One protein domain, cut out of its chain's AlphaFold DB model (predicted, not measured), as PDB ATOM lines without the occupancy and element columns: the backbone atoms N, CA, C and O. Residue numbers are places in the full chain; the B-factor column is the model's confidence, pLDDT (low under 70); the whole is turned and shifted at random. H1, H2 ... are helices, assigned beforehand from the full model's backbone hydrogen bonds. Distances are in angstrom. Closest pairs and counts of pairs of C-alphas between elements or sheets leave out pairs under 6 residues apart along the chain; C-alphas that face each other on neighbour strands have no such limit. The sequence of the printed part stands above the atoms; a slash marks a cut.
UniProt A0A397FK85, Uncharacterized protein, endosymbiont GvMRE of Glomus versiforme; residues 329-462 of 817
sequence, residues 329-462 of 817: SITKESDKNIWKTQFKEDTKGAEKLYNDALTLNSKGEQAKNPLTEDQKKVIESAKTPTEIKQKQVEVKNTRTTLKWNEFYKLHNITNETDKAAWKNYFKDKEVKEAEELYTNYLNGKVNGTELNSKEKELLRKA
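AT A GLANCE: This is residues 329 to 462 of the 817 residues of an uncharacterized protein of endosymbiont GvMRE of Glomus versiforme (UniProt A0A397FK85). Look first for one long helix, H4, which runs as a spine between two groups of helices: H1, H2 and H3 toward the end where H4 begins, and H5, H6 and H7 toward the end where it finishes. H3 folds back alongside the first part of H4, H2 and H6 run nearly in line with the spine near its two ends, and H1 and H7 lie crosswise to H2 and H6. The printed part has 134 residues with seven named helices, H1 to H7 in order, and no named strand; the class is all helix. The whole is a loose rod, with a radius of gyration of the C-alphas of 20.3 A and spans of 61 by 26 by 23 A.

IN THESE COORDINATES: Find C-alpha 333 at (-9.355, 31.498, -6.126); there H1 begins, residues 333 to 343, 15.3 A long. H2 follows as residues 347 to 358, 16.5 A, and H3 as residues 373 to 380, 10.1 A. At C-alpha 385, (-14.030, 30.852, -19.813), H4 begins and runs 37.6 A to residue 410. Then come H5, residues 416 to 425, 14.0 A, and H6, residues 431 to 442, 16.5 A. H7, residues 453 to 462, is 14.7 A long and ends at C-alpha 462, (-12.420, 51.060, -57.464).

HOW THE PARTS SIT: H1 and H2 only just touch, with 3 pairs of C-alphas within 8 A, the closest Phe 343 and Ala 350 at 6.5 A, about perpendicular at 79 degrees. Go on to the helical hairpin of H2 and H3, closest at C-alphas 358 and 376, 6.1 A apart. H3 and H4 form another hairpin, at a shallow tilt of 25 degrees, opposite ways, with C-alphas 379 and 391 closest at 5.4 A. Residues 353 to 357 of H2 touch H4, closest at C-alphas 357 and 392, 6.7 A. Farther along, H4 touches H6 with residues 400 to 407 alone, closest at C-alphas 404 and 431, 6.4 A, at a shallow tilt of 16 degrees. H5 touches H7, closest at C-alphas 422 and 458, 6.8 A. H1, H2 and H3 are apart from H5, H6 and H7. In H1 to H6 every O i to N i+4 pair is within hydrogen-bond range; in H7, 5 of 6 are.

THE WHOLE: The two C-alphas farthest apart, those of Glu 333 and Thr 449, are 63.5 A apart. The printed part has no cut. The link from H2 to H3, residues 359 to 372, is long. The mean pLDDT of the printed part is 82.0; look for values under 70 at residues 360 to 369, 428, 447 to 449 and 462.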
ATOM      1  N   SER A 329      -1.692  29.453 -15.441       90.00
ATOM      2  CA  SER A 329      -1.392  30.548 -14.505       90.00
ATOM      3  C   SER A 329      -2.660  31.219 -13.946       90.00
ATOM      4  O   SER A 329      -2.827  32.440 -14.036       90.00
ATOM      5  N   ILE A 330      -3.583  30.411 -13.414       86.62
ATOM      6  CA  ILE A 330      -4.853  30.841 -12.806       86.62
ATOM      7  C   ILE A 330      -4.667  30.865 -11.283       86.62
ATOM      8  O   ILE A 330      -4.903  29.886 -10.575       86.62
ATOM      9  N   THR A 331      -4.187  31.997 -10.770       90.06
ATOM     10  CA  THR A 331      -3.763  32.121  -9.365       90.06
ATOM     11  C   THR A 331      -4.882  32.545  -8.411       90.06
ATOM     12  O   THR A 331      -4.869  32.137  -7.249       90.06
ATOM     13  N   LYS A 332      -5.868  33.326  -8.876       90.88
ATOM     14  CA  LYS A 332      -6.983  33.820  -8.051       90.88
ATOM     15  C   LYS A 332      -8.010  32.720  -7.781       90.88
ATOM     16  O   LYS A 332      -8.513  32.094  -8.709       90.88
ATOM     17  N   GLU A 333      -8.391  32.538  -6.518       89.06
ATOM     18  CA  GLU A 333      -9.355  31.498  -6.126       89.06
ATOM     19  C   GLU A 333     -10.772  31.745  -6.682       89.06
ATOM     20  O   GLU A 333     -11.492  30.791  -6.962       89.06
ATOM     21  N   SER A 334     -11.151  33.007  -6.930       87.56
ATOM     22  CA  SER A 334     -12.381  33.366  -7.658       87.56
ATOM     23  C   SER A 334     -12.453  32.684  -9.023       87.56
ATOM     24  O   SER A 334     -13.456  32.066  -9.372       87.56
ATOM     25  N   ASP A 335     -11.357  32.759  -9.771       87.31
ATOM     26  CA  ASP A 335     -11.286  32.330 -11.161       87.31
ATOM     27  C   ASP A 335     -11.242  30.798 -11.204       87.31
ATOM     28  O   ASP A 335     -11.985  30.171 -11.961       87.31
ATOM     29  N   LYS A 336     -10.467  30.181 -10.297       90.88
ATOM     30  CA  LYS A 336     -10.470  28.726 -10.074       90.88
ATOM     31  C   LYS A 336     -11.870  28.190  -9.779       90.88
ATOM     32  O   LYS A 336     -12.257  27.164 -10.336       90.88
ATOM     33  N   ASN A 337     -12.641  28.879  -8.937       88.62
ATOM     34  CA  ASN A 337     -14.001  28.467  -8.602       88.62
ATOM     35  C   ASN A 337     -14.952  28.572  -9.803       88.62
ATOM     36  O   ASN A 337     -15.752  27.663  -9.991       88.62
ATOM     37  N   ILE A 338     -14.815  29.578 -10.678       89.06
ATOM     38  CA  ILE A 338     -15.583  29.645 -11.939       89.06
ATOM     39  C   ILE A 338     -15.323  28.399 -12.804       89.06
ATOM     40  O   ILE A 338     -16.271  27.776 -13.287       89.06
ATOM     41  N   TRP A 339     -14.057  27.991 -12.960       89.50
ATOM     42  CA  TRP A 339     -13.700  26.774 -13.702       89.50
ATOM     43  C   TRP A 339     -14.271  25.502 -13.057       89.50
ATOM     44  O   TRP A 339     -14.955  24.738 -13.744       89.50
ATOM     45  N   LYS A 340     -14.081  25.310 -11.741       90.19
ATOM     46  CA  LYS A 340     -14.652  24.173 -10.988       90.19
ATOM     47  C   LYS A 340     -16.180  24.129 -11.093       90.19
ATOM     48  O   LYS A 340     -16.745  23.063 -11.304       90.19
ATOM     49  N   THR A 341     -16.876  25.262 -10.993       88.44
ATOM     50  CA  THR A 341     -18.344  25.307 -11.094       88.44
ATOM     51  C   THR A 341     -18.832  24.969 -12.503       88.44
ATOM     52  O   THR A 341     -19.787  24.205 -12.647       88.44
ATOM     53  N   GLN A 342     -18.182  25.496 -13.546       89.31
ATOM     54  CA  GLN A 342     -18.614  25.286 -14.930       89.31
ATOM     55  C   GLN A 342     -18.320  23.862 -15.442       89.31
ATOM     56  O   GLN A 342     -19.115  23.325 -16.212       89.31
ATOM     57  N   PHE A 343     -17.207  23.250 -15.023       88.56
ATOM     58  CA  PHE A 343     -16.730  21.961 -15.552       88.56
ATOM     59  C   PHE A 343     -16.744  20.802 -14.537       88.56
ATOM     60  O   PHE A 343     -16.552  19.650 -14.921       88.56
ATOM     61  N   LYS A 344     -17.024  21.066 -13.255       89.75
ATOM     62  CA  LYS A 344     -17.056  20.079 -12.159       89.75
ATOM     63  C   LYS A 344     -15.729  19.330 -12.012       89.75
ATOM     64  O   LYS A 344     -14.758  19.911 -11.544       89.75
ATOM     65  N   GLU A 345     -15.678  18.062 -12.409       85.12
ATOM     66  CA  GLU A 345     -14.473  17.217 -12.382       85.12
ATOM     67  C   GLU A 345     -13.792  17.112 -13.764       85.12
ATOM     68  O   GLU A 345     -12.724  16.514 -13.883       85.12
ATOM     69  N   ASP A 346     -14.386  17.685 -14.821       88.94
ATOM     70  CA  ASP A 346     -13.905  17.561 -16.202       88.94
ATOM     71  C   ASP A 346     -12.816  18.592 -16.548       88.94
ATOM     72  O   ASP A 346     -13.001  19.526 -17.336       88.94
ATOM     73  N   THR A 347     -11.633  18.390 -15.967       88.94
ATOM     74  CA  THR A 347     -10.429  19.170 -16.288       88.94
ATOM     75  C   THR A 347     -10.036  19.066 -17.765       88.94
ATOM     76  O   THR A 347      -9.495  20.023 -18.315       88.94
ATOM     77  N   LYS A 348     -10.367  17.956 -18.441       87.31
ATOM     78  CA  LYS A 348     -10.115  17.768 -19.880       87.31
ATOM     79  C   LYS A 348     -11.042  18.616 -20.745       87.31
ATOM     80  O   LYS A 348     -10.597  19.145 -21.758       87.31
ATOM     81  N   GLY A 349     -12.308  18.768 -20.365       87.25
ATOM     82  CA  GLY A 349     -13.243  19.690 -21.013       87.25
ATOM     83  C   GLY A 349     -12.796  21.148 -20.894       87.25
ATOM     84  O   GLY A 349     -12.899  21.906 -21.861       87.25
ATOM     85  N   ALA A 350     -12.229  21.523 -19.745       86.62
ATOM     86  CA  ALA A 350     -11.646  22.845 -19.523       86.62
ATOM     87  C   ALA A 350     -10.355  23.072 -20.332       86.62
ATOM     88  O   ALA A 350     -10.237  24.078 -21.035       86.62
ATOM     89  N   GLU A 351      -9.422  22.115 -20.295       88.88
ATOM     90  CA  GLU A 351      -8.194  22.105 -21.106       88.88
ATOM     91  C   GLU A 351      -8.524  22.176 -22.604       88.88
ATOM     92  O   GLU A 351      -7.944  22.971 -23.345       88.88
ATOM     93  N   LYS A 352      -9.536  21.420 -23.046       87.25
ATOM     94  CA  LYS A 352     -10.046  21.479 -24.413       87.25
ATOM     95  C   LYS A 352     -10.605  22.855 -24.762       87.25
ATOM     96  O   LYS A 352     -10.256  23.356 -25.821       87.25
ATOM     97  N   LEU A 353     -11.416  23.497 -23.912       83.88
ATOM     98  CA  LEU A 353     -11.911  24.855 -24.192       83.88
ATOM     99  C   LEU A 353     -10.747  25.835 -24.423       83.88
ATOM    100  O   LEU A 353     -10.798  26.646 -25.348       83.88
ATOM    101  N   TYR A 354      -9.703  25.752 -23.595       84.50
ATOM    102  CA  TYR A 354      -8.531  26.618 -23.699       84.50
ATOM    103  C   TYR A 354      -7.726  26.329 -24.977       84.50
ATOM    104  O   TYR A 354      -7.398  27.243 -25.731       84.50
ATOM    105  N   ASN A 355      -7.469  25.056 -25.281       83.00
ATOM    106  CA  ASN A 355      -6.713  24.647 -26.467       83.00
ATOM    107  C   ASN A 355      -7.496  24.876 -27.779       83.00
ATOM    108  O   ASN A 355      -6.915  25.318 -28.772       83.00
ATOM    109  N   ASP A 356      -8.818  24.680 -27.785       80.94
ATOM    110  CA  ASP A 356      -9.714  25.050 -28.893       80.94
ATOM    111  C   ASP A 356      -9.680  26.578 -29.131       80.94
ATOM    112  O   ASP A 356      -9.806  27.037 -30.270       80.94
ATOM    113  N   ALA A 357      -9.451  27.382 -28.083       80.19
ATOM    114  CA  ALA A 357      -9.255  28.825 -28.209       80.19
ATOM    115  C   ALA A 357      -7.871  29.207 -28.751       80.19
ATOM    116  O   ALA A 357      -7.807  29.981 -29.707       80.19
ATOM    117  N   LEU A 358      -6.789  28.613 -28.234       76.38
ATOM    118  CA  LEU A 358      -5.416  28.800 -28.739       76.38
ATOM    119  C   LEU A 358      -5.197  28.290 -30.170       76.38
ATOM    120  O   LEU A 358      -4.205  28.643 -30.807       76.38
ATOM    121  N   THR A 359      -6.102  27.458 -30.686       74.00
ATOM    122  CA  THR A 359      -6.081  26.974 -32.074       74.00
ATOM    123  C   THR A 359      -7.154  27.619 -32.958       74.00
ATOM    124  O   THR A 359      -7.131  27.421 -34.172       74.00
ATOM    125  N   LEU A 360      -8.084  28.398 -32.378       62.34
ATOM    126  CA  LEU A 360      -9.297  28.932 -33.028       62.34
ATOM    127  C   LEU A 360     -10.126  27.869 -33.786       62.34
ATOM    128  O   LEU A 360     -10.895  28.195 -34.695       62.34
ATOM    129  N   ASN A 361      -9.984  26.585 -33.446       54.34
ATOM    130  CA  ASN A 361     -10.325  25.497 -34.363       54.34
ATOM    131  C   ASN A 361     -11.784  25.016 -34.256       54.34
ATOM    132  O   ASN A 361     -12.083  23.820 -34.221       54.34
ATOM    133  N   SER A 362     -12.733  25.953 -34.261       43.91
ATOM    134  CA  SER A 362     -14.158  25.651 -34.406       43.91
ATOM    135  C   SER A 362     -14.564  25.547 -35.885       43.91
ATOM    136  O   SER A 362     -15.224  26.420 -36.433       43.91
ATOM    137  N   LYS A 363     -14.217  24.405 -36.502       45.31
ATOM    138  CA  LYS A 363     -14.787  23.859 -37.760       45.31
ATOM    139  C   LYS A 363     -14.781  24.791 -38.993       45.31
ATOM    140  O   LYS A 363     -15.687  25.598 -39.176       45.31
ATOM    141  N   GLY A 364     -13.898  24.525 -39.962       49.84
ATOM    142  CA  GLY A 364     -14.193  24.826 -41.377       49.84
ATOM    143  C   GLY A 364     -13.034  25.380 -42.201       49.84
ATOM    144  O   GLY A 364     -12.557  24.695 -43.100       49.84
ATOM    145  N   GLU A 365     -12.595  26.612 -41.922       47.31
ATOM    146  CA  GLU A 365     -11.693  27.351 -42.833       47.31
ATOM    147  C   GLU A 365     -10.468  28.019 -42.175       47.31
ATOM    148  O   GLU A 365      -9.559  28.445 -42.888       47.31
ATOM    149  N   GLN A 366     -10.359  28.070 -40.837       50.31
ATOM    150  CA  GLN A 366      -9.278  28.827 -40.173       50.31
ATOM    151  C   GLN A 366      -7.920  28.108 -40.068       50.31
ATOM    152  O   GLN A 366      -6.908  28.772 -39.848       50.31
ATOM    153  N   ALA A 367      -7.855  26.795 -40.318       51.09
ATOM    154  CA  ALA A 367      -6.623  25.997 -40.222       51.09
ATOM    155  C   ALA A 367      -5.477  26.445 -41.162       51.09
ATOM    156  O   ALA A 367      -4.340  26.018 -40.986       51.09
ATOM    157  N   LYS A 368      -5.748  27.307 -42.154       57.91
ATOM    158  CA  LYS A 368      -4.720  27.856 -43.060       57.91
ATOM    159  C   LYS A 368      -3.939  29.042 -42.478       57.91
ATOM    160  O   LYS A 368      -2.821  29.275 -42.923       57.91
ATOM    161  N   ASN A 369      -4.494  29.756 -41.494       69.25
ATOM    162  CA  ASN A 369      -3.887  30.955 -40.905       69.25
ATOM    163  C   ASN A 369      -3.739  30.775 -39.379       69.25
ATOM    164  O   ASN A 369      -4.611  31.240 -38.626       69.25
ATOM    165  N   PRO A 370      -2.665  30.112 -38.898       78.06
ATOM    166  CA  PRO A 370      -2.424  29.919 -37.468       78.06
ATOM    167  C   PRO A 370      -2.350  31.255 -36.719       78.06
ATOM    168  O   PRO A 370      -2.077  32.303 -37.309       78.06
ATOM    169  N   LEU A 371      -2.651  31.235 -35.421       79.75
ATOM    170  CA  LEU A 371      -2.545  32.411 -34.553       79.75
ATOM    171  C   LEU A 371      -1.095  32.904 -34.503       79.75
ATOM    172  O   LEU A 371      -0.184  32.114 -34.256       79.75
ATOM    173  N   THR A 372      -0.889  34.203 -34.744       86.25
ATOM    174  CA  THR A 372       0.418  34.833 -34.510       86.25
ATOM    175  C   THR A 372       0.704  34.845 -33.010       86.25
ATOM    176  O   THR A 372      -0.232  34.831 -32.211       86.25
ATOM    177  N   GLU A 373       1.974  34.897 -32.603       83.94
ATOM    178  CA  GLU A 373       2.326  34.851 -31.173       83.94
ATOM    179  C   GLU A 373       1.645  35.956 -30.356       83.94
ATOM    180  O   GLU A 373       1.168  35.705 -29.255       83.94
ATOM    181  N   ASP A 374       1.482  37.157 -30.910       85.50
ATOM    182  CA  ASP A 374       0.777  38.230 -30.203       85.50
ATOM    183  C   ASP A 374      -0.736  37.974 -30.098       85.50
ATOM    184  O   ASP A 374      -1.349  38.305 -29.086       85.50
ATOM    185  N   GLN A 375      -1.342  37.300 -31.082       86.50
ATOM    186  CA  GLN A 375      -2.740  36.858 -30.994       86.50
ATOM    187  C   GLN A 375      -2.919  35.713 -29.983       86.50
ATOM    188  O   GLN A 375      -3.953  35.659 -29.319       86.50
ATOM    189  N   LYS A 376      -1.922  34.826 -29.829       86.12
ATOM    190  CA  LYS A 376      -1.910  33.808 -28.765       86.12
ATOM    191  C   LYS A 376      -1.826  34.464 -27.391       86.12
ATOM    192  O   LYS A 376      -2.721  34.230 -26.590       86.12
ATOM    193  N   LYS A 377      -0.867  35.372 -27.165       86.94
ATOM    194  CA  LYS A 377      -0.722  36.124 -25.900       86.94
ATOM    195  C   LYS A 377      -2.012  36.837 -25.479       86.94
ATOM    196  O   LYS A 377      -2.351  36.856 -24.298       86.94
ATOM    197  N   VAL A 378      -2.761  37.399 -26.435       86.38
ATOM    198  CA  VAL A 378      -4.073  38.017 -26.165       86.38
ATOM    199  C   VAL A 378      -5.078  36.998 -25.611       86.38
ATOM    200  O   VAL A 378      -5.798  37.328 -24.671       86.38
ATOM    201  N   ILE A 379      -5.104  35.762 -26.117       85.62
ATOM    202  CA  ILE A 379      -5.958  34.680 -25.592       85.62
ATOM    203  C   ILE A 379      -5.396  34.118 -24.275       85.62
ATOM    204  O   ILE A 379      -6.158  33.917 -23.336       85.62
ATOM    205  N   GLU A 380      -4.077  33.943 -24.157       85.19
ATOM    206  CA  GLU A 380      -3.389  33.448 -22.951       85.19
ATOM    207  C   GLU A 380      -3.498  34.398 -21.745       85.19
ATOM    208  O   GLU A 380      -3.323  33.988 -20.595       85.19
ATOM    209  N   SER A 381      -3.811  35.674 -21.994       87.12
ATOM    210  CA  SER A 381      -4.103  36.648 -20.940       87.12
ATOM    211  C   SER A 381      -5.420  36.371 -20.200       87.12
ATOM    212  O   SER A 381      -5.572  36.813 -19.061       87.12
ATOM    213  N   ALA A 382      -6.353  35.627 -20.808       86.88
ATOM    214  CA  ALA A 382      -7.650  35.316 -20.218       86.88
ATOM    215  C   ALA A 382      -7.532  34.311 -19.060       86.88
ATOM    216  O   ALA A 382      -6.831  33.302 -19.150       86.88
ATOM    217  N   LYS A 383      -8.257  34.567 -17.967       86.56
ATOM    218  CA  LYS A 383      -8.278  33.736 -16.753       86.56
ATOM    219  C   LYS A 383      -9.610  33.034 -16.528       86.56
ATOM    220  O   LYS A 383      -9.645  32.037 -15.807       86.56
ATOM    221  N   THR A 384     -10.676  33.461 -17.204       83.94
ATOM    222  CA  THR A 384     -11.999  32.817 -17.155       83.94
ATOM    223  C   THR A 384     -12.482  32.309 -18.526       83.94
ATOM    224  O   THR A 384     -12.102  32.855 -19.566       83.94
ATOM    225  N   PRO A 385     -13.401  31.319 -18.569       79.12
ATOM    226  CA  PRO A 385     -14.030  30.852 -19.813       79.12
ATOM    227  C   PRO A 385     -14.750  31.951 -20.613       79.12
ATOM    228  O   PRO A 385     -14.882  31.850 -21.835       79.12
ATOM    229  N   THR A 386     -15.236  32.991 -19.932       80.94
ATOM    230  CA  THR A 386     -15.920  34.138 -20.548       80.94
ATOM    231  C   THR A 386     -14.923  35.090 -21.202       80.94
ATOM    232  O   THR A 386     -15.128  35.483 -22.350       80.94
ATOM    233  N   GLU A 387     -13.816  35.401 -20.523       86.31
ATOM    234  CA  GLU A 387     -12.724  36.201 -21.090       86.31
ATOM    235  C   GLU A 387     -12.114  35.517 -22.316       86.31
ATOM    236  O   GLU A 387     -11.898  36.182 -23.323       86.31
ATOM    237  N   ILE A 388     -11.923  34.190 -22.293       85.38
ATOM    238  CA  ILE A 388     -11.435  33.430 -23.458       85.38
ATOM    239  C   ILE A 388     -12.322  33.695 -24.684       85.38
ATOM    240  O   ILE A 388     -11.818  34.043 -25.752       85.38
ATOM    241  N   LYS A 389     -13.653  33.615 -24.530       83.94
ATOM    242  CA  LYS A 389     -14.606  33.901 -25.616       83.94
ATOM    243  C   LYS A 389     -14.533  35.355 -26.092       83.94
ATOM    244  O   LYS A 389     -14.588  35.604 -27.295       83.94
ATOM    245  N   GLN A 390     -14.383  36.313 -25.178       86.50
ATOM    246  CA  GLN A 390     -14.214  37.729 -25.526       86.50
ATOM    247  C   GLN A 390     -12.909  37.963 -26.306       86.50
ATOM    248  O   GLN A 390     -12.928  38.605 -27.356       86.50
ATOM    249  N   LYS A 391     -11.794  37.368 -25.865       88.44
ATOM    250  CA  LYS A 391     -10.488  37.446 -26.534       88.44
ATOM    251  C   LYS A 391     -10.474  36.755 -27.900       88.44
ATOM    252  O   LYS A 391      -9.876  37.282 -28.835       88.44
ATOM    253  N   GLN A 392     -11.206  35.654 -28.077       85.44
ATOM    254  CA  GLN A 392     -11.436  35.062 -29.404       85.44
ATOM    255  C   GLN A 392     -12.161  36.029 -30.355       85.44
ATOM    256  O   GLN A 392     -11.791  36.122 -31.528       85.44
ATOM    257  N   VAL A 393     -13.175  36.762 -29.875       85.19
ATOM    258  CA  VAL A 393     -13.893  37.774 -30.674       85.19
ATOM    259  C   VAL A 393     -12.983  38.959 -31.014       85.19
ATOM    260  O   VAL A 393     -12.949  39.380 -32.169       85.19
ATOM    261  N   GLU A 394     -12.194  39.448 -30.056       88.44
ATOM    262  CA  GLU A 394     -11.190  40.504 -30.262       88.44
ATOM    263  C   GLU A 394     -10.184  40.115 -31.361       88.44
ATOM    264  O   GLU A 394     -10.023  40.827 -32.354       88.44
ATOM    265  N   VAL A 395      -9.585  38.924 -31.257       86.62
ATOM    266  CA  VAL A 395      -8.638  38.399 -32.250       86.62
ATOM    267  C   VAL A 395      -9.298  38.174 -33.616       86.62
ATOM    268  O   VAL A 395      -8.694  38.494 -34.644       86.62
ATOM    269  N   LYS A 396     -10.547  37.684 -33.662       86.06
ATOM    270  CA  LYS A 396     -11.319  37.553 -34.910       86.06
ATOM    271  C   LYS A 396     -11.523  38.919 -35.578       86.06
ATOM    272  O   LYS A 396     -11.287  39.042 -36.777       86.06
ATOM    273  N   ASN A 397     -11.895  39.947 -34.816       84.44
ATOM    274  CA  ASN A 397     -12.114  41.303 -35.329       84.44
ATOM    275  C   ASN A 397     -10.818  41.940 -35.858       84.44
ATOM    276  O   ASN A 397     -10.824  42.557 -36.929       84.44
ATOM    277  N   THR A 398      -9.693  41.729 -35.170       86.62
ATOM    278  CA  THR A 398      -8.360  42.154 -35.626       86.62
ATOM    279  C   THR A 398      -7.966  41.457 -36.931       86.62
ATOM    280  O   THR A 398      -7.577  42.124 -37.888       86.62
ATOM    281  N   ARG A 399      -8.149  40.132 -37.030       86.44
ATOM    282  CA  ARG A 399      -7.904  39.355 -38.263       86.44
ATOM    283  C   ARG A 399      -8.760  39.833 -39.437       86.44
ATOM    284  O   ARG A 399      -8.237  40.018 -40.532       86.44
ATOM    285  N   THR A 400     -10.053  40.065 -39.216       85.31
ATOM    286  CA  THR A 400     -10.964  40.606 -40.236       85.31
ATOM    287  C   THR A 400     -10.527  41.999 -40.691       85.31
ATOM    288  O   THR A 400     -10.553  42.288 -41.883       85.31
ATOM    289  N   THR A 401     -10.074  42.853 -39.770       87.88
ATOM    290  CA  THR A 401      -9.583  44.201 -40.099       87.88
ATOM    291  C   THR A 401      -8.290  44.159 -40.917       87.88
ATOM    292  O   THR A 401      -8.176  44.898 -41.891       87.88
ATOM    293  N   LEU A 402      -7.356  43.255 -40.598       88.31
ATOM    294  CA  LEU A 402      -6.148  43.036 -41.403       88.31
ATOM    295  C   LEU A 402      -6.483  42.570 -42.826       88.31
ATOM    296  O   LEU A 402      -6.012  43.192 -43.772       88.31
ATOM    297  N   LYS A 403      -7.365  41.570 -42.988       88.69
ATOM    298  CA  LYS A 403      -7.823  41.120 -44.316       88.69
ATOM    299  C   LYS A 403      -8.457  42.251 -45.133       88.69
ATOM    300  O   LYS A 403      -8.164  42.388 -46.313       88.69
ATOM    301  N   TRP A 404      -9.300  43.082 -44.515       91.06
ATOM    302  CA  TRP A 404      -9.869  44.256 -45.189       91.06
ATOM    303  C   TRP A 404      -8.784  45.243 -45.636       91.06
ATOM    304  O   TRP A 404      -8.831  45.722 -46.764       91.06
ATOM    305  N   ASN A 405      -7.777  45.508 -44.800       89.44
ATOM    306  CA  ASN A 405      -6.657  46.380 -45.162       89.44
ATOM    307  C   ASN A 405      -5.801  45.798 -46.304       89.44
ATOM    308  O   ASN A 405      -5.355  46.550 -47.170       89.44
ATOM    309  N   GLU A 406      -5.598  44.479 -46.334       89.25
ATOM    310  CA  GLU A 406      -4.932  43.773 -47.437       89.25
ATOM    311  C   GLU A 406      -5.744  43.870 -48.736       89.25
ATOM    312  O   GLU A 406      -5.183  44.256 -49.759       89.25
ATOM    313  N   PHE A 407      -7.060  43.634 -48.685       91.25
ATOM    314  CA  PHE A 407      -7.987  43.813 -49.810       91.25
ATOM    315  C   PHE A 407      -7.952  45.249 -50.362       91.25
ATOM    316  O   PHE A 407      -7.754  45.451 -51.561       91.25
ATOM    317  N   TYR A 408      -8.056  46.267 -49.498       91.56
ATOM    318  CA  TYR A 408      -7.977  47.669 -49.926       91.56
ATOM    319  C   TYR A 408      -6.633  48.005 -50.572       91.56
ATOM    320  O   TYR A 408      -6.594  48.728 -51.565       91.56
ATOM    321  N   LYS A 409      -5.529  47.468 -50.039       89.31
ATOM    322  CA  LYS A 409      -4.190  47.663 -50.602       89.31
ATOM    323  C   LYS A 409      -4.030  46.961 -51.954       89.31
ATOM    324  O   LYS A 409      -3.460  47.551 -52.866       89.31
ATOM    325  N   LEU A 410      -4.536  45.735 -52.091       87.88
ATOM    326  CA  LEU A 410      -4.468  44.934 -53.319       87.88
ATOM    327  C   LEU A 410      -5.249  45.572 -54.476       87.88
ATOM    328  O   LEU A 410      -4.824  45.483 -55.625       87.88
ATOM    329  N   HIS A 411      -6.366  46.232 -54.169       85.06
ATOM    330  CA  HIS A 411      -7.251  46.859 -55.155       85.06
ATOM    331  C   HIS A 411      -7.158  48.392 -55.180       85.06
ATOM    332  O   HIS A 411      -8.016  49.049 -55.759       85.06
ATOM    333  N   ASN A 412      -6.120  48.968 -54.562       88.75
ATOM    334  CA  ASN A 412      -5.845  50.411 -54.528       88.75
ATOM    335  C   ASN A 412      -7.014  51.291 -54.011       88.75
ATOM    336  O   ASN A 412      -7.137  52.465 -54.363       88.75
ATOM    337  N   ILE A 413      -7.866  50.742 -53.138       87.25
ATOM    338  CA  ILE A 413      -9.014  51.435 -52.535       87.25
ATOM    339  C   ILE A 413      -8.496  52.325 -51.399       87.25
ATOM    340  O   ILE A 413      -8.436  51.931 -50.233       87.25
ATOM    341  N   THR A 414      -8.063  53.536 -51.744       89.31
ATOM    342  CA  THR A 414      -7.429  54.470 -50.799       89.31
ATOM    343  C   THR A 414      -8.428  55.330 -50.018       89.31
ATOM    344  O   THR A 414      -8.155  55.654 -48.863       89.31
ATOM    345  N   ASN A 415      -9.591  55.648 -50.595       90.62
ATOM    346  CA  ASN A 415     -10.608  56.527 -50.007       90.62
ATOM    347  C   ASN A 415     -11.373  55.852 -48.850       90.62
ATOM    348  O   ASN A 415     -12.000  54.810 -49.035       90.62
ATOM    349  N   GLU A 416     -11.377  56.471 -47.664       88.06
ATOM    350  CA  GLU A 416     -12.074  55.959 -46.471       88.06
ATOM    351  C   GLU A 416     -13.592  55.802 -46.658       88.06
ATOM    352  O   GLU A 416     -14.187  54.885 -46.093       88.06
ATOM    353  N   THR A 417     -14.223  56.640 -47.486       88.44
ATOM    354  CA  THR A 417     -15.652  56.523 -47.823       88.44
ATOM    355  C   THR A 417     -15.927  55.225 -48.577       88.44
ATOM    356  O   THR A 417     -16.900  54.531 -48.283       88.44
ATOM    357  N   ASP A 418     -15.044  54.858 -49.507       87.12
ATOM    358  CA  ASP A 418     -15.178  53.634 -50.293       87.12
ATOM    359  C   ASP A 418     -14.801  52.404 -49.463       87.12
ATOM    360  O   ASP A 418     -15.540  51.423 -49.479       87.12
ATOM    361  N   LYS A 419     -13.752  52.473 -48.629       90.88
ATOM    362  CA  LYS A 419     -13.462  51.431 -47.623       90.88
ATOM    363  C   LYS A 419     -14.667  51.183 -46.714       90.88
ATOM    364  O   LYS A 419     -15.065  50.039 -46.497       90.88
ATOM    365  N   ALA A 420     -15.294  52.247 -46.208       88.31
ATOM    366  CA  ALA A 420     -16.502  52.140 -45.403       88.31
ATOM    367  C   ALA A 420     -17.675  51.556 -46.206       88.31
ATOM    368  O   ALA A 420     -18.408  50.732 -45.665       88.31
ATOM    369  N   ALA A 421     -17.854  51.926 -47.476       87.56
ATOM    370  CA  ALA A 421     -18.905  51.379 -48.336       87.56
ATOM    371  C   ALA A 421     -18.716  49.874 -48.601       87.56
ATOM    372  O   ALA A 421     -19.659  49.107 -48.399       87.56
ATOM    373  N   TRP A 422     -17.500  49.437 -48.950       88.88
ATOM    374  CA  TRP A 422     -17.144  48.023 -49.113       88.88
ATOM    375  C   TRP A 422     -17.372  47.242 -47.807       88.88
ATOM    376  O   TRP A 422     -18.154  46.290 -47.790       88.88
ATOM    377  N   LYS A 423     -16.810  47.696 -46.676       87.81
ATOM    378  CA  LYS A 423     -17.014  47.049 -45.364       87.81
ATOM    379  C   LYS A 423     -18.487  46.999 -44.943       87.81
ATOM    380  O   LYS A 423     -18.913  46.027 -44.327       87.81
ATOM    381  N   ASN A 424     -19.268  48.035 -45.261       87.12
ATOM    382  CA  ASN A 424     -20.693  48.103 -44.927       87.12
ATOM    383  C   ASN A 424     -21.578  47.240 -45.836       87.12
ATOM    384  O   ASN A 424     -22.638  46.803 -45.390       87.12
ATOM    385  N   TYR A 425     -21.179  47.009 -47.087       86.06
ATOM    386  CA  TYR A 425     -21.901  46.135 -48.011       86.06
ATOM    387  C   TYR A 425     -21.697  44.653 -47.660       86.06
ATOM    388  O   TYR A 425     -22.641  43.869 -47.687       86.06
ATOM    389  N   PHE A 426     -20.485  44.291 -47.236       85.25
ATOM    390  CA  PHE A 426     -20.100  42.929 -46.855       85.25
ATOM    391  C   PHE A 426     -20.114  42.677 -45.328       85.25
ATOM    392  O   PHE A 426     -19.407  41.790 -44.867       85.25
ATOM    393  N   LYS A 427     -20.899  43.427 -44.532       71.00
ATOM    394  CA  LYS A 427     -20.880  43.409 -43.041       71.00
ATOM    395  C   LYS A 427     -20.745  42.028 -42.395       71.00
ATOM    396  O   LYS A 427     -19.904  41.849 -41.518       71.00
ATOM    397  N   ASP A 428     -21.574  41.090 -42.845       60.97
ATOM    398  CA  ASP A 428     -21.698  39.741 -42.278       60.97
ATOM    399  C   ASP A 428     -21.029  38.664 -43.155       60.97
ATOM    400  O   ASP A 428     -21.083  37.474 -42.845       60.97
ATOM    401  N   LYS A 429     -20.406  39.085 -44.264       71.19
ATOM    402  CA  LYS A 429     -19.797  38.247 -45.304       71.19
ATOM    403  C   LYS A 429     -18.275  38.227 -45.151       71.19
ATOM    404  O   LYS A 429     -17.669  39.149 -44.605       71.19
ATOM    405  N   GLU A 430     -17.627  37.171 -45.631       77.75
ATOM    406  CA  GLU A 430     -16.163  37.122 -45.597       77.75
ATOM    407  C   GLU A 430     -15.546  38.069 -46.639       77.75
ATOM    408  O   GLU A 430     -16.074  38.217 -47.737       77.75
ATOM    409  N   VAL A 431     -14.365  38.634 -46.343       85.19
ATOM    410  CA  VAL A 431     -13.565  39.450 -47.294       85.19
ATOM    411  C   VAL A 431     -13.354  38.728 -48.634       85.19
ATOM    412  O   VAL A 431     -13.334  39.352 -49.687       85.19
ATOM    413  N   LYS A 432     -13.309  37.395 -48.596       82.50
ATOM    414  CA  LYS A 432     -13.249  36.489 -49.745       82.50
ATOM    415  C   LYS A 432     -14.394  36.677 -50.752       82.50
ATOM    416  O   LYS A 432     -14.175  36.505 -51.943       82.50
ATOM    417  N   GLU A 433     -15.598  37.058 -50.314       86.56
ATOM    418  CA  GLU A 433     -16.705  37.383 -51.231       86.56
ATOM    419  C   GLU A 433     -16.482  38.726 -51.943       86.56
ATOM    420  O   GLU A 433     -16.864  38.877 -53.102       86.56
ATOM    421  N   ALA A 434     -15.827  39.687 -51.281       86.31
ATOM    422  CA  ALA A 434     -15.416  40.941 -51.906       86.31
ATOM    423  C   ALA A 434     -14.267  40.711 -52.905       86.31
ATOM    424  O   ALA A 434     -14.327  41.219 -54.024       86.31
ATOM    425  N   GLU A 435     -13.275  39.889 -52.540       85.50
ATOM    426  CA  GLU A 435     -12.203  39.419 -53.433       85.50
ATOM    427  C   GLU A 435     -12.773  38.701 -54.666       85.50
ATOM    428  O   GLU A 435     -12.355  38.983 -55.789       85.50
ATOM    429  N   GLU A 436     -13.739  37.796 -54.485       87.31
ATOM    430  CA  GLU A 436     -14.366  37.038 -55.571       87.31
ATOM    431  C   GLU A 436     -15.213  37.934 -56.485       87.31
ATOM    432  O   GLU A 436     -15.073  37.847 -57.706       87.31
ATOM    433  N   LEU A 437     -16.019  38.849 -55.931       86.31
ATOM    434  CA  LEU A 437     -16.776  39.828 -56.721       86.31
ATOM    435  C   LEU A 437     -15.838  40.710 -57.560       86.31
ATOM    436  O   LEU A 437     -16.045  40.865 -58.765       86.31
ATOM    437  N   TYR A 438     -14.782  41.244 -56.942       84.62
ATOM    438  CA  TYR A 438     -13.803  42.100 -57.614       84.62
ATOM    439  C   TYR A 438     -13.008  41.338 -58.685       84.62
ATOM    440  O   TYR A 438     -12.823  41.820 -59.803       84.62
ATOM    441  N   THR A 439     -12.589  40.109 -58.381       80.94
ATOM    442  CA  THR A 439     -11.855  39.243 -59.314       80.94
ATOM    443  C   THR A 439     -12.728  38.828 -60.496       80.94
ATOM    444  O   THR A 439     -12.259  38.836 -61.634       80.94
ATOM    445  N   ASN A 440     -13.999  38.488 -60.276       82.88
ATOM    446  CA  ASN A 440     -14.907  38.128 -61.364       82.88
ATOM    447  C   ASN A 440     -15.259  39.343 -62.241       82.88
ATOM    448  O   ASN A 440     -15.399  39.179 -63.451       82.88
ATOM    449  N   TYR A 441     -15.318  40.551 -61.669       82.56
ATOM    450  CA  TYR A 441     -15.426  41.801 -62.428       82.56
ATOM    451  C   TYR A 441     -14.187  42.057 -63.303       82.56
ATOM    452  O   TYR A 441     -14.332  42.209 -64.515       82.56
ATOM    453  N   LEU A 442     -12.969  42.007 -62.739       78.19
ATOM    454  CA  LEU A 442     -11.725  42.189 -63.507       78.19
ATOM    455  C   LEU A 442     -11.556  41.174 -64.648       78.19
ATOM    456  O   LEU A 442     -11.034  41.513 -65.704       78.19
ATOM    457  N   ASN A 443     -11.995  39.928 -64.448       79.38
ATOM    458  CA  ASN A 443     -11.905  38.875 -65.465       79.38
ATOM    459  C   ASN A 443     -13.064  38.894 -66.485       79.38
ATOM    460  O   ASN A 443     -13.187  37.948 -67.262       79.38
ATOM    461  N   GLY A 444     -13.954  39.895 -66.452       82.25
ATOM    462  CA  GLY A 444     -15.124  39.969 -67.339       82.25
ATOM    463  C   GLY A 444     -16.128  38.822 -67.160       82.25
ATOM    464  O   GLY A 444     -16.914  38.546 -68.060       82.25
ATOM    465  N   LYS A 445     -16.094  38.122 -66.015       78.50
ATOM    466  CA  LYS A 445     -16.944  36.954 -65.729       78.50
ATOM    467  C   LYS A 445     -18.324  37.313 -65.195       78.50
ATOM    468  O   LYS A 445     -19.212  36.472 -65.273       78.50
ATOM    469  N   VAL A 446     -18.502  38.518 -64.653       74.56
ATOM    470  CA  VAL A 446     -19.830  39.051 -64.321       74.56
ATOM    471  C   VAL A 446     -20.213  40.056 -65.393       74.56
ATOM    472  O   VAL A 446     -19.596  41.117 -65.503       74.56
ATOM    473  N   ASN A 447     -21.246  39.745 -66.174       62.69
ATOM    474  CA  ASN A 447     -21.811  40.729 -67.086       62.69
ATOM    475  C   ASN A 447     -22.462  41.853 -66.272       62.69
ATOM    476  O   ASN A 447     -23.143  41.608 -65.274       62.69
ATOM    477  N   GLY A 448     -22.314  43.104 -66.719       61.62
ATOM    478  CA  GLY A 448     -22.827  44.288 -66.012       61.62
ATOM    479  C   GLY A 448     -24.351  44.321 -65.803       61.62
ATOM    480  O   GLY A 448     -24.858  45.235 -65.154       61.62
ATOM    481  N   THR A 449     -25.089  43.349 -66.339       64.88
ATOM    482  CA  THR A 449     -26.517  43.089 -66.110       64.88
ATOM    483  C   THR A 449     -26.811  42.319 -64.819       64.88
ATOM    484  O   THR A 449     -27.889  42.509 -64.267       64.88
ATOM    485  N   GLU A 450     -25.886  41.488 -64.330       71.19
ATOM    486  CA  GLU A 450     -26.095  40.580 -63.183       71.19
ATOM    487  C   GLU A 450     -25.777  41.226 -61.827       71.19
ATOM    488  O   GLU A 450     -26.349  40.852 -60.807       71.19
ATOM    489  N   LEU A 451     -24.898  42.232 -61.819       78.50
ATOM    490  CA  LEU A 451     -24.591  43.036 -60.635       78.50
ATOM    491  C   LEU A 451     -25.812  43.866 -60.212       78.50
ATOM    492  O   LEU A 451     -26.481  44.472 -61.059       78.50
ATOM    493  N   ASN A 452     -26.065  44.002 -58.911       83.88
ATOM    494  CA  ASN A 452     -27.052  44.969 -58.428       83.88
ATOM    495  C   ASN A 452     -26.495  46.409 -58.440       83.88
ATOM    496  O   ASN A 452     -25.302  46.641 -58.643       83.88
ATOM    497  N   SER A 453     -27.357  47.413 -58.247       81.31
ATOM    498  CA  SER A 453     -26.966  48.830 -58.349       81.31
ATOM    499  C   SER A 453     -25.848  49.240 -57.381       81.31
ATOM    500  O   SER A 453     -24.989  50.033 -57.765       81.31
ATOM    501  N   LYS A 454     -25.802  48.665 -56.170       81.44
ATOM    502  CA  LYS A 454     -24.747  48.937 -55.182       81.44
ATOM    503  C   LYS A 454     -23.420  48.294 -55.583       81.44
ATOM    504  O   LYS A 454     -22.380  48.926 -55.448       81.44
ATOM    505  N   GLU A 455     -23.447  47.078 -56.122       83.19
ATOM    506  CA  GLU A 455     -22.241  46.380 -56.596       83.19
ATOM    507  C   GLU A 455     -21.613  47.093 -57.795       83.19
ATOM    508  O   GLU A 455     -20.403  47.314 -57.810       83.19
ATOM    509  N   LYS A 456     -22.433  47.544 -58.756       82.62
ATOM    510  CA  LYS A 456     -21.959  48.382 -59.870       82.62
ATOM    511  C   LYS A 456     -21.305  49.666 -59.366       82.62
ATOM    512  O   LYS A 456     -20.278  50.068 -59.902       82.62
ATOM    513  N   GLU A 457     -21.874  50.308 -58.346       81.12
ATOM    514  CA  GLU A 457     -21.304  51.531 -57.783       81.12
ATOM    515  C   GLU A 457     -19.982  51.281 -57.035       81.12
ATOM    516  O   GLU A 457     -19.036  52.043 -57.230       81.12
ATOM    517  N   LEU A 458     -19.889  50.207 -56.243       83.44
ATOM    518  CA  LEU A 458     -18.664  49.808 -55.537       83.44
ATOM    519  C   LEU A 458     -17.516  49.485 -56.502       83.44
ATOM    520  O   LEU A 458     -16.391  49.936 -56.289       83.44
ATOM    521  N   LEU A 459     -17.804  48.740 -57.573       82.25
ATOM    522  CA  LEU A 459     -16.815  48.363 -58.584       82.25
ATOM    523  C   LEU A 459     -16.386  49.574 -59.425       82.25
ATOM    524  O   LEU A 459     -15.191  49.792 -59.598       82.25
ATOM    525  N   ARG A 460     -17.329  50.433 -59.846       81.62
ATOM    526  CA  ARG A 460     -17.039  51.664 -60.612       81.62
ATOM    527  C   ARG A 460     -16.118  52.640 -59.872       81.62
ATOM    528  O   ARG A 460     -15.382  53.373 -60.521       81.62
ATOM    529  N   LYS A 461     -16.177  52.697 -58.536       77.19
ATOM    530  CA  LYS A 461     -15.309  53.580 -57.732       77.19
ATOM    531  C   LYS A 461     -13.901  53.023 -57.509       77.19
ATOM    532  O   LYS A 461     -13.022  53.780 -57.119       77.19
ATOM    533  N   ALA A 462     -13.683  51.733 -57.756       69.19
ATOM    534  CA  ALA A 462     -12.420  51.060 -57.464       69.19
ATOM    535  C   ALA A 462     -11.491  50.885 -58.688       69.19
ATOM    536  O   ALA A 462     -10.322  50.560 -58.509       69.19
TER     537      ALA A 462